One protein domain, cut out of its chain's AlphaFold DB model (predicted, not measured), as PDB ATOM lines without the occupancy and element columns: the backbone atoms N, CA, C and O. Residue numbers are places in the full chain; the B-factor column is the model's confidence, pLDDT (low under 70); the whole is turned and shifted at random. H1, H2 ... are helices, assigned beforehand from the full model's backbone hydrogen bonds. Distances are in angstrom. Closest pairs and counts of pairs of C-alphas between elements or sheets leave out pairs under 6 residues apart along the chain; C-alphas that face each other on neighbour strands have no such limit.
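AT A GLANCE: This is residues 2 to 68 of the 510 residues of the protein "Type I-C CRISPR-associated protein Cas8c/Csd1" of Anaerolineaceae bacterium (UniProt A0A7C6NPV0). The chain makes one wide, loose loop: H1, H2, H3 and H4 follow one another in an arc, and the long stretch of residues 36 to 54 comes back past the middle to H5, which begins near the start of H1. Residues 43 to 44 and 49 to 50 of that stretch pair briefly, antiparallel, and residues 62 to 68 stick out at the far end of H5. The printed part has 67 residues with five named helices, H1 to H5 in chain order, and no named strand; its class is all helix. It is loose, with a radius of gyration of the C-alphas of 13.7 A and spans of 35 by 31 by 20 A.

IN THESE COORDINATES: H1, residues 3 to 14, begins at C-alpha 3 (4.621, -20.999, 49.855) and is 16.2 A long. H2 is residues 17 to 22, 8.8 A; H3 is residues 24 to 27; H4 is residues 30 to 35, 8.5 A. H5, residues 55 to 66, is 16.8 A long and ends at C-alpha 66 (-9.833, -0.558, 40.653).

HOW THE PARTS SIT: H1 and H5 are close but not clearly touching, their closest C-alphas, of Thr 5 and Val 57, 7.5 A apart. They run the same way at a steep tilt of 58 degrees. H1 and H2 are apart. H2 and H3 are close but not clearly touching, with the closest C-alphas, of Leu 20 and Ile 26, at 6.6 A. H3 and H4 meet only through their link. H2 and H4 are only just apart, at 8.3 A. H4 and H5 are apart. In H1, H2 and H4 every O i to N i+4 pair is within hydrogen-bond range, in H5 6 of 8; H3 is too short for such a pair.

THE WHOLE: The C-alphas farthest apart, of Ala 28 and Glu 66, are 37.8 A apart. The printed part has no cut. The link from H4 to H5, 19 residues, is long; the others are tight. The mean pLDDT of the printed part is 81.9; residues 36 to 39, 62 and 64 to 68 are under 70.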
ATOM      1  N   SER A   2       4.385 -16.066  49.891       84.06
ATOM      2  CA  SER A   2       4.124 -17.246  50.728       84.06
ATOM      3  C   SER A   2       4.273 -18.548  49.915       84.06
ATOM      4  O   SER A   2       4.103 -18.495  48.691       84.06
ATOM      5  N   PRO A   3       4.557 -19.706  50.546       88.06
ATOM      6  CA  PRO A   3       4.621 -20.999  49.855       88.06
ATOM      7  C   PRO A   3       3.359 -21.306  49.043       88.06
ATOM      8  O   PRO A   3       3.444 -21.802  47.924       88.06
ATOM      9  N   GLU A   4       2.191 -20.929  49.565       89.69
ATOM     10  CA  GLU A   4       0.901 -21.111  48.901       89.69
ATOM     11  C   GLU A   4       0.780 -20.246  47.638       89.69
ATOM     12  O   GLU A   4       0.276 -20.701  46.613       89.69
ATOM     13  N   THR A   5       1.284 -19.006  47.689       86.06
ATOM     14  CA  THR A   5       1.292 -18.099  46.529       86.06
ATOM     15  C   THR A   5       2.234 -18.623  45.443       86.06
ATOM     16  O   THR A   5       1.868 -18.642  44.273       86.06
ATOM     17  N   ASN A   6       3.424 -19.098  45.827       89.56
ATOM     18  CA  ASN A   6       4.385 -19.675  44.885       89.56
ATOM     19  C   ASN A   6       3.846 -20.956  44.238       89.56
ATOM     20  O   ASN A   6       4.020 -21.146  43.040       89.56
ATOM     21  N   ALA A   7       3.160 -21.810  45.001       89.81
ATOM     22  CA  ALA A   7       2.540 -23.016  44.464       89.81
ATOM     23  C   ALA A   7       1.457 -22.692  43.424       89.81
ATOM     24  O   ALA A   7       1.432 -23.321  42.370       89.81
ATOM     25  N   LEU A   8       0.613 -21.682  43.684       88.38
ATOM     26  CA  LEU A   8      -0.365 -21.215  42.699       88.38
ATOM     27  C   LEU A   8       0.328 -20.688  41.435       88.38
ATOM     28  O   LEU A   8      -0.063 -21.060  40.334       88.38
ATOM     29  N   LEU A   9       1.346 -19.834  41.579       89.31
ATOM     30  CA  LEU A   9       2.061 -19.266  40.432       89.31
ATOM     31  C   LEU A   9       2.747 -20.351  39.599       89.31
ATOM     32  O   LEU A   9       2.626 -20.338  38.379       89.31
ATOM     33  N   ASN A  10       3.391 -21.320  40.252       91.19
ATOM     34  CA  ASN A  10       4.007 -22.456  39.574       91.19
ATOM     35  C   ASN A  10       2.957 -23.277  38.820       91.19
ATOM     36  O   ASN A  10       3.154 -23.560  37.642       91.19
ATOM     37  N   PHE A  11       1.819 -23.584  39.452       89.88
ATOM     38  CA  PHE A  11       0.719 -24.291  38.798       89.88
ATOM     39  C   PHE A  11       0.214 -23.544  37.554       89.88
ATOM     40  O   PHE A  11       0.152 -24.130  36.477       89.88
ATOM     41  N   LEU A  12      -0.079 -22.245  37.679       87.50
ATOM     42  CA  LEU A  12      -0.562 -21.415  36.569       87.50
ATOM     43  C   LEU A  12       0.483 -21.233  35.457       87.50
ATOM     44  O   LEU A  12       0.113 -21.027  34.307       87.50
ATOM     45  N   SER A  13       1.776 -21.290  35.790       91.50
ATOM     46  CA  SER A  13       2.863 -21.212  34.806       91.50
ATOM     47  C   SER A  13       3.126 -22.532  34.081       91.50
ATOM     48  O   SER A  13       3.651 -22.524  32.972       91.50
ATOM     49  N   GLN A  14       2.794 -23.657  34.718       91.00
ATOM     50  CA  GLN A  14       3.135 -24.993  34.241       91.00
ATOM     51  C   GLN A  14       2.003 -25.639  33.441       91.00
ATOM     52  O   GLN A  14       2.286 -26.432  32.547       91.00
ATOM     53  N   TYR A  15       0.746 -25.326  33.760       87.31
ATOM     54  CA  TYR A  15      -0.419 -25.959  33.147       87.31
ATOM     55  C   TYR A  15      -1.273 -24.943  32.390       87.31
ATOM     56  O   TYR A  15      -1.760 -23.966  32.962       87.31
ATOM     57  N   SER A  16      -1.501 -25.209  31.104       87.44
ATOM     58  CA  SER A  16      -2.473 -24.492  30.280       87.44
ATOM     59  C   SER A  16      -3.891 -25.059  30.450       87.44
ATOM     60  O   SER A  16      -4.102 -26.112  31.058       87.44
ATOM     61  N   GLN A  17      -4.900 -24.384  29.886       81.44
ATOM     62  CA  GLN A  17      -6.265 -24.930  29.846       81.44
ATOM     63  C   GLN A  17      -6.340 -26.264  29.088       81.44
ATOM     64  O   GLN A  17      -7.083 -27.152  29.506       81.44
ATOM     65  N   GLU A  18      -5.568 -26.427  28.013       87.38
ATOM     66  CA  GLU A  18      -5.540 -27.657  27.209       87.38
ATOM     67  C   GLU A  18      -4.964 -28.832  28.014       87.38
ATOM     68  O   GLU A  18      -5.524 -29.935  28.003       87.38
ATOM     69  N   ASP A  19      -3.925 -28.570  28.811       87.56
ATOM     70  CA  ASP A  19      -3.338 -29.560  29.719       87.56
ATOM     71  C   ASP A  19      -4.338 -29.984  30.804       87.56
ATOM     72  O   ASP A  19      -4.468 -31.165  31.128       87.56
ATOM     73  N   LEU A  20      -5.096 -29.032  31.355       83.75
ATOM     74  CA  LEU A  20      -6.067 -29.313  32.415       83.75
ATOM     75  C   LEU A  20      -7.275 -30.106  31.914       83.75
ATOM     76  O   LEU A  20      -7.749 -30.989  32.625       83.75
ATOM     77  N   ILE A  21      -7.759 -29.842  30.696       83.12
ATOM     78  CA  ILE A  21      -8.894 -30.571  30.102       83.12
ATOM     79  C   ILE A  21      -8.551 -32.049  29.875       83.12
ATOM     80  O   ILE A  21      -9.436 -32.902  29.946       83.12
ATOM     81  N   THR A  22      -7.280 -32.359  29.622       88.19
ATOM     82  CA  THR A  22      -6.802 -33.728  29.383       88.19
ATOM     83  C   THR A  22      -6.265 -34.412  30.644       88.19
ATOM     84  O   THR A  22      -6.005 -35.617  30.629       88.19
ATOM     85  N   HIS A  23      -6.149 -33.687  31.762       88.44
ATOM     86  CA  HIS A  23      -5.595 -34.229  32.996       88.44
ATOM     87  C   HIS A  23      -6.517 -35.313  33.602       88.44
ATOM     88  O   HIS A  23      -7.696 -35.038  33.854       88.44
ATOM     89  N   PRO A  24      -6.009 -36.520  33.935       90.25
ATOM     90  CA  PRO A  24      -6.839 -37.653  34.363       90.25
ATOM     91  C   PRO A  24      -7.752 -37.351  35.560       90.25
ATOM     92  O   PRO A  24      -8.908 -37.767  35.588       90.25
ATOM     93  N   GLN A  25      -7.255 -36.584  36.537       86.25
ATOM     94  CA  GLN A  25      -8.028 -36.213  37.729       86.25
ATOM     95  C   GLN A  25      -9.130 -35.183  37.438       86.25
ATOM     96  O   GLN A  25     -10.179 -35.221  38.077       86.25
ATOM     97  N   ILE A  26      -8.913 -34.284  36.470       85.44
ATOM     98  CA  ILE A  26      -9.920 -33.302  36.047       85.44
ATOM     99  C   ILE A  26     -10.986 -34.008  35.208       85.44
ATOM    100  O   ILE A  26     -12.172 -33.807  35.446       85.44
ATOM    101  N   LEU A  27     -10.584 -34.896  34.290       87.31
ATOM    102  CA  LEU A  27     -11.499 -35.712  33.486       87.31
ATOM    103  C   LEU A  27     -12.426 -36.566  34.355       87.31
ATOM    104  O   LEU A  27     -13.634 -36.573  34.128       87.31
ATOM    105  N   ALA A  28     -11.886 -37.213  35.392       90.50
ATOM    106  CA  ALA A  28     -12.671 -38.004  36.342       90.50
ATOM    107  C   ALA A  28     -13.736 -37.182  37.095       90.50
ATOM    108  O   ALA A  28     -14.704 -37.740  37.609       90.50
ATOM    109  N   LYS A  29     -13.560 -35.858  37.168       85.94
ATOM    110  CA  LYS A  29     -14.432 -34.913  37.876       85.94
ATOM    111  C   LYS A  29     -15.102 -33.897  36.950       85.94
ATOM    112  O   LYS A  29     -15.737 -32.959  37.427       85.94
ATOM    113  N   ARG A  30     -15.007 -34.093  35.632       82.25
ATOM    114  CA  ARG A  30     -15.420 -33.122  34.612       82.25
ATOM    115  C   ARG A  30     -16.881 -32.714  34.753       82.25
ATOM    116  O   ARG A  30     -17.177 -31.525  34.760       82.25
ATOM    117  N   ASP A  31     -17.775 -33.684  34.903       81.12
ATOM    118  CA  ASP A  31     -19.211 -33.413  35.008       81.12
ATOM    119  C   ASP A  31     -19.569 -32.684  36.311       81.12
ATOM    120  O   ASP A  31     -20.468 -31.848  36.320       81.12
ATOM    121  N   GLU A  32     -18.851 -32.956  37.405       79.81
ATOM    122  CA  GLU A  32     -18.994 -32.235  38.679       79.81
ATOM    123  C   GLU A  32     -18.512 -30.784  38.551       79.81
ATOM    124  O   GLU A  32     -19.209 -29.858  38.962       79.81
ATOM    125  N   ILE A  33     -17.355 -30.579  37.915       77.50
ATOM    126  CA  ILE A  33     -16.767 -29.255  37.678       77.50
ATOM    127  C   ILE A  33     -17.659 -28.407  36.761       77.50
ATOM    128  O   ILE A  33     -17.859 -27.226  37.030       77.50
ATOM    129  N   LEU A  34     -18.224 -28.999  35.703       76.12
ATOM    130  CA  LEU A  34     -19.114 -28.305  34.765       76.12
ATOM    131  C   LEU A  34     -20.510 -28.035  35.345       76.12
ATOM    132  O   LEU A  34     -21.175 -27.100  34.903       76.12
ATOM    133  N   LYS A  35     -20.966 -28.836  36.319       72.38
ATOM    134  CA  LYS A  35     -22.208 -28.581  37.069       72.38
ATOM    135  C   LYS A  35     -22.044 -27.511  38.147       72.38
ATOM    136  O   LYS A  35     -23.038 -26.890  38.523       72.38
ATOM    137  N   ALA A  36     -20.832 -27.305  38.664       64.50
ATOM    138  CA  ALA A  36     -20.549 -26.207  39.580       64.50
ATOM    139  C   ALA A  36     -20.805 -24.857  38.886       64.50
ATOM    140  O   ALA A  36     -20.728 -24.742  37.666       64.50
ATOM    141  N   THR A  37     -21.094 -23.811  39.658       56.75
ATOM    142  CA  THR A  37     -21.524 -22.473  39.193       56.75
ATOM    143  C   THR A  37     -20.473 -21.683  38.386       56.75
ATOM    144  O   THR A  37     -20.600 -20.471  38.229       56.75
ATOM    145  N   GLY A  38     -19.436 -22.346  37.863       59.06
ATOM    146  CA  GLY A  38     -18.371 -21.769  37.041       59.06
ATOM    147  C   GLY A  38     -17.209 -21.164  37.832       59.06
ATOM    148  O   GLY A  38     -16.225 -20.744  37.230       59.06
ATOM    149  N   PHE A  39     -17.279 -21.143  39.165       67.44
ATOM    150  CA  PHE A  39     -16.218 -20.614  40.024       67.44
ATOM    151  C   PHE A  39     -15.455 -21.750  40.706       67.44
ATOM    152  O   PHE A  39     -16.003 -22.479  41.529       67.44
ATOM    153  N   LEU A  40     -14.169 -21.876  40.378       74.12
ATOM    154  CA  LEU A  40     -13.242 -22.801  41.024       74.12
ATOM    155  C   LEU A  40     -12.280 -22.018  41.919       74.12
ATOM    156  O   LEU A  40     -11.833 -20.926  41.569       74.12
ATOM    157  N   THR A  41     -11.931 -22.595  43.066       80.88
ATOM    158  CA  THR A  41     -10.849 -22.094  43.921       80.88
ATOM    159  C   THR A  41      -9.802 -23.179  44.114       80.88
ATOM    160  O   THR A  41     -10.105 -24.368  44.100       80.88
ATOM    161  N   PHE A  42      -8.562 -22.760  44.344       87.12
ATOM    162  CA  PHE A  42      -7.460 -23.654  44.672       87.12
ATOM    163  C   PHE A  42      -7.359 -23.843  46.188       87.12
ATOM    164  O   PHE A  42      -7.565 -22.895  46.954       87.12
ATOM    165  N   GLN A  43      -7.006 -25.052  46.618       90.12
ATOM    166  CA  GLN A  43      -6.624 -25.366  47.993       90.12
ATOM    167  C   GLN A  43      -5.147 -25.759  48.006       90.12
ATOM    168  O   GLN A  43      -4.714 -26.581  47.203       90.12
ATOM    169  N   TYR A  44      -4.363 -25.174  48.910       90.94
ATOM    170  CA  TYR A  44      -2.974 -25.571  49.088       90.94
ATOM    171  C   TYR A  44      -2.898 -26.850  49.917       90.94
ATOM    172  O   TYR A  44      -3.091 -26.811  51.135       90.94
ATOM    173  N   GLU A  45      -2.605 -27.966  49.254       90.19
ATOM    174  CA  GLU A  45      -2.692 -29.314  49.821       90.19
ATOM    175  C   GLU A  45      -1.993 -29.484  51.186       90.19
ATOM    176  O   GLU A  45      -2.652 -29.967  52.110       90.19
ATOM    177  N   PRO A  46      -0.747 -29.005  51.405       91.19
ATOM    178  CA  PRO A  46      -0.052 -29.208  52.680       91.19
ATOM    179  C   PRO A  46      -0.722 -28.564  53.897       91.19
ATOM    180  O   PRO A  46      -0.576 -29.056  55.010       91.19
ATOM    181  N   THR A  47      -1.438 -27.450  53.712       87.62
ATOM    182  CA  THR A  47      -2.074 -26.715  54.830       87.62
ATOM    183  C   THR A  47      -3.594 -26.732  54.774       87.62
ATOM    184  O   THR A  47      -4.245 -26.177  55.654       87.62
ATOM    185  N   LYS A  48      -4.162 -27.282  53.696       88.75
ATOM    186  CA  LYS A  48      -5.590 -27.241  53.369       88.75
ATOM    187  C   LYS A  48      -6.191 -25.829  53.317       88.75
ATOM    188  O   LYS A  48      -7.410 -25.669  53.267       88.75
ATOM    189  N   LYS A  49      -5.360 -24.782  53.258       85.50
ATOM    190  CA  LYS A  49      -5.818 -23.397  53.128       85.50
ATOM    191  C   LYS A  49      -6.302 -23.122  51.712       85.50
ATOM    192  O   LYS A  49      -5.613 -23.420  50.739       85.50
ATOM    193  N   LEU A  50      -7.464 -22.489  51.600       89.19
ATOM    194  CA  LEU A  50      -7.956 -21.971  50.327       89.19
ATOM    195  C   LEU A  50      -7.100 -20.783  49.876       89.19
ATOM    196  O   LEU A  50      -6.901 -19.827  50.627       89.19
ATOM    197  N   ILE A  51      -6.635 -20.820  48.631       88.56
ATOM    198  CA  ILE A  51      -5.797 -19.776  48.034       88.56
ATOM    199  C   ILE A  51      -6.540 -18.435  47.972       88.56
ATOM    200  O   ILE A  51      -5.951 -17.388  48.238       88.56
ATOM    201  N   ALA A  52      -7.859 -18.459  47.745       83.12
ATOM    202  CA  ALA A  52      -8.723 -17.277  47.792       83.12
ATOM    203  C   ALA A  52      -8.753 -16.575  49.171       83.12
ATOM    204  O   ALA A  52      -9.156 -15.414  49.273       83.12
ATOM    205  N   ASN A  53      -8.308 -17.240  50.246       82.88
ATOM    206  CA  ASN A  53      -8.223 -16.651  51.585       82.88
ATOM    207  C   ASN A  53      -6.882 -15.963  51.872       82.88
ATOM    208  O   ASN A  53      -6.753 -15.274  52.887       82.88
ATOM    209  N   LEU A  54      -5.888 -16.097  50.989       84.31
ATOM    210  CA  LEU A  54      -4.588 -15.460  51.168       84.31
ATOM    211  C   LEU A  54      -4.696 -13.945  50.975       84.31
ATOM    212  O   LEU A  54      -5.201 -13.465  49.959       84.31
ATOM    213  N   LYS A  55      -4.151 -13.177  51.927       82.62
ATOM    214  CA  LYS A  55      -4.157 -11.702  51.880       82.62
ATOM    215  C   LYS A  55      -3.537 -11.151  50.590       82.62
ATOM    216  O   LYS A  55      -4.044 -10.178  50.043       82.62
ATOM    217  N   THR A  56      -2.464 -11.772  50.101       84.81
ATOM    218  CA  THR A  56      -1.765 -11.388  48.863       84.81
ATOM    219  C   THR A  56      -2.645 -11.562  47.629       84.81
ATOM    220  O   THR A  56      -2.755 -10.635  46.832       84.81
ATOM    221  N   VAL A  57      -3.313 -12.710  47.506       82.88
ATOM    222  CA  VAL A  57      -4.219 -13.017  46.389       82.88
ATOM    223  C   VAL A  57      -5.444 -12.112  46.427       82.88
ATOM    224  O   VAL A  57      -5.765 -11.489  45.421       82.88
ATOM    225  N   ARG A  58      -6.079 -11.952  47.598       79.12
ATOM    226  CA  ARG A  58      -7.211 -11.024  47.767       79.12
ATOM    227  C   ARG A  58      -6.843  -9.609  47.341       79.12
ATOM    228  O   ARG A  58      -7.604  -8.998  46.603       79.12
ATOM    229  N   LYS A  59      -5.665  -9.124  47.756       78.56
ATOM    230  CA  LYS A  59      -5.167  -7.794  47.392       78.56
ATOM    231  C   LYS A  59      -4.957  -7.653  45.878       78.56
ATOM    232  O   LYS A  59      -5.366  -6.644  45.315       78.56
ATOM    233  N   ALA A  60      -4.361  -8.656  45.233       79.44
ATOM    234  CA  ALA A  60      -4.114  -8.651  43.790       79.44
ATOM    235  C   ALA A  60      -5.416  -8.672  42.967       79.44
ATOM    236  O   ALA A  60      -5.565  -7.911  42.011       79.44
ATOM    237  N   VAL A  61      -6.389  -9.492  43.372       76.19
ATOM    238  CA  VAL A  61      -7.712  -9.540  42.730       76.19
ATOM    239  C   VAL A  61      -8.474  -8.234  42.964       76.19
ATOM    240  O   VAL A  61      -9.064  -7.694  42.034       76.19
ATOM    241  N   SER A  62      -8.417  -7.663  44.175       69.31
ATOM    242  CA  SER A  62      -9.084  -6.387  44.455       69.31
ATOM    243  C   SER A  62      -8.490  -5.216  43.672       69.31
ATOM    244  O   SER A  62      -9.249  -4.351  43.250       69.31
ATOM    245  N   SER A  63      -7.172  -5.197  43.418       70.00
ATOM    246  CA  SER A  63      -6.554  -4.143  42.600       70.00
ATOM    247  C   SER A  63      -6.998  -4.186  41.137       70.00
ATOM    248  O   SER A  63      -7.092  -3.141  40.507       70.00
ATOM    249  N   GLN A  64      -7.356  -5.358  40.598       69.06
ATOM    250  CA  GLN A  64      -7.933  -5.439  39.248       69.06
ATOM    251  C   GLN A  64      -9.326  -4.801  39.158       69.06
ATOM    252  O   GLN A  64      -9.716  -4.341  38.091       69.06
ATOM    253  N   TRP A  65     -10.088  -4.734  40.254       64.00
ATOM    254  CA  TRP A  65     -11.392  -4.055  40.258       64.00
ATOM    255  C   TRP A  65     -11.276  -2.527  40.266       64.00
ATOM    256  O   TRP A  65     -12.228  -1.835  39.899       64.00
ATOM    257  N   GLU A  66     -10.130  -1.995  40.692       62.44
ATOM    258  CA  GLU A  66      -9.833  -0.558  40.653       62.44
ATOM    259  C   GLU A  66      -9.457  -0.085  39.239       62.44
ATOM    260  O   GLU A  66      -9.606   1.100  38.930       62.44
ATOM    261  N   ASP A  67      -9.066  -1.021  38.371       61.50
ATOM    262  CA  ASP A  67      -8.624  -0.809  36.990       61.50
ATOM    263  C   ASP A  67      -9.727  -1.171  35.976       61.50
ATOM    264  O   ASP A  67      -9.512  -1.843  34.968       61.50
ATOM    265  N   SER A  68     -10.970  -0.769  36.268       57.72
ATOM    266  CA  SER A  68     -12.028  -0.846  35.252       57.72
ATOM    267  C   SER A  68     -11.714   0.164  34.149       57.72
ATOM    268  O   SER A  68     -11.320   1.285  34.465       57.72
TER     269      SER A  68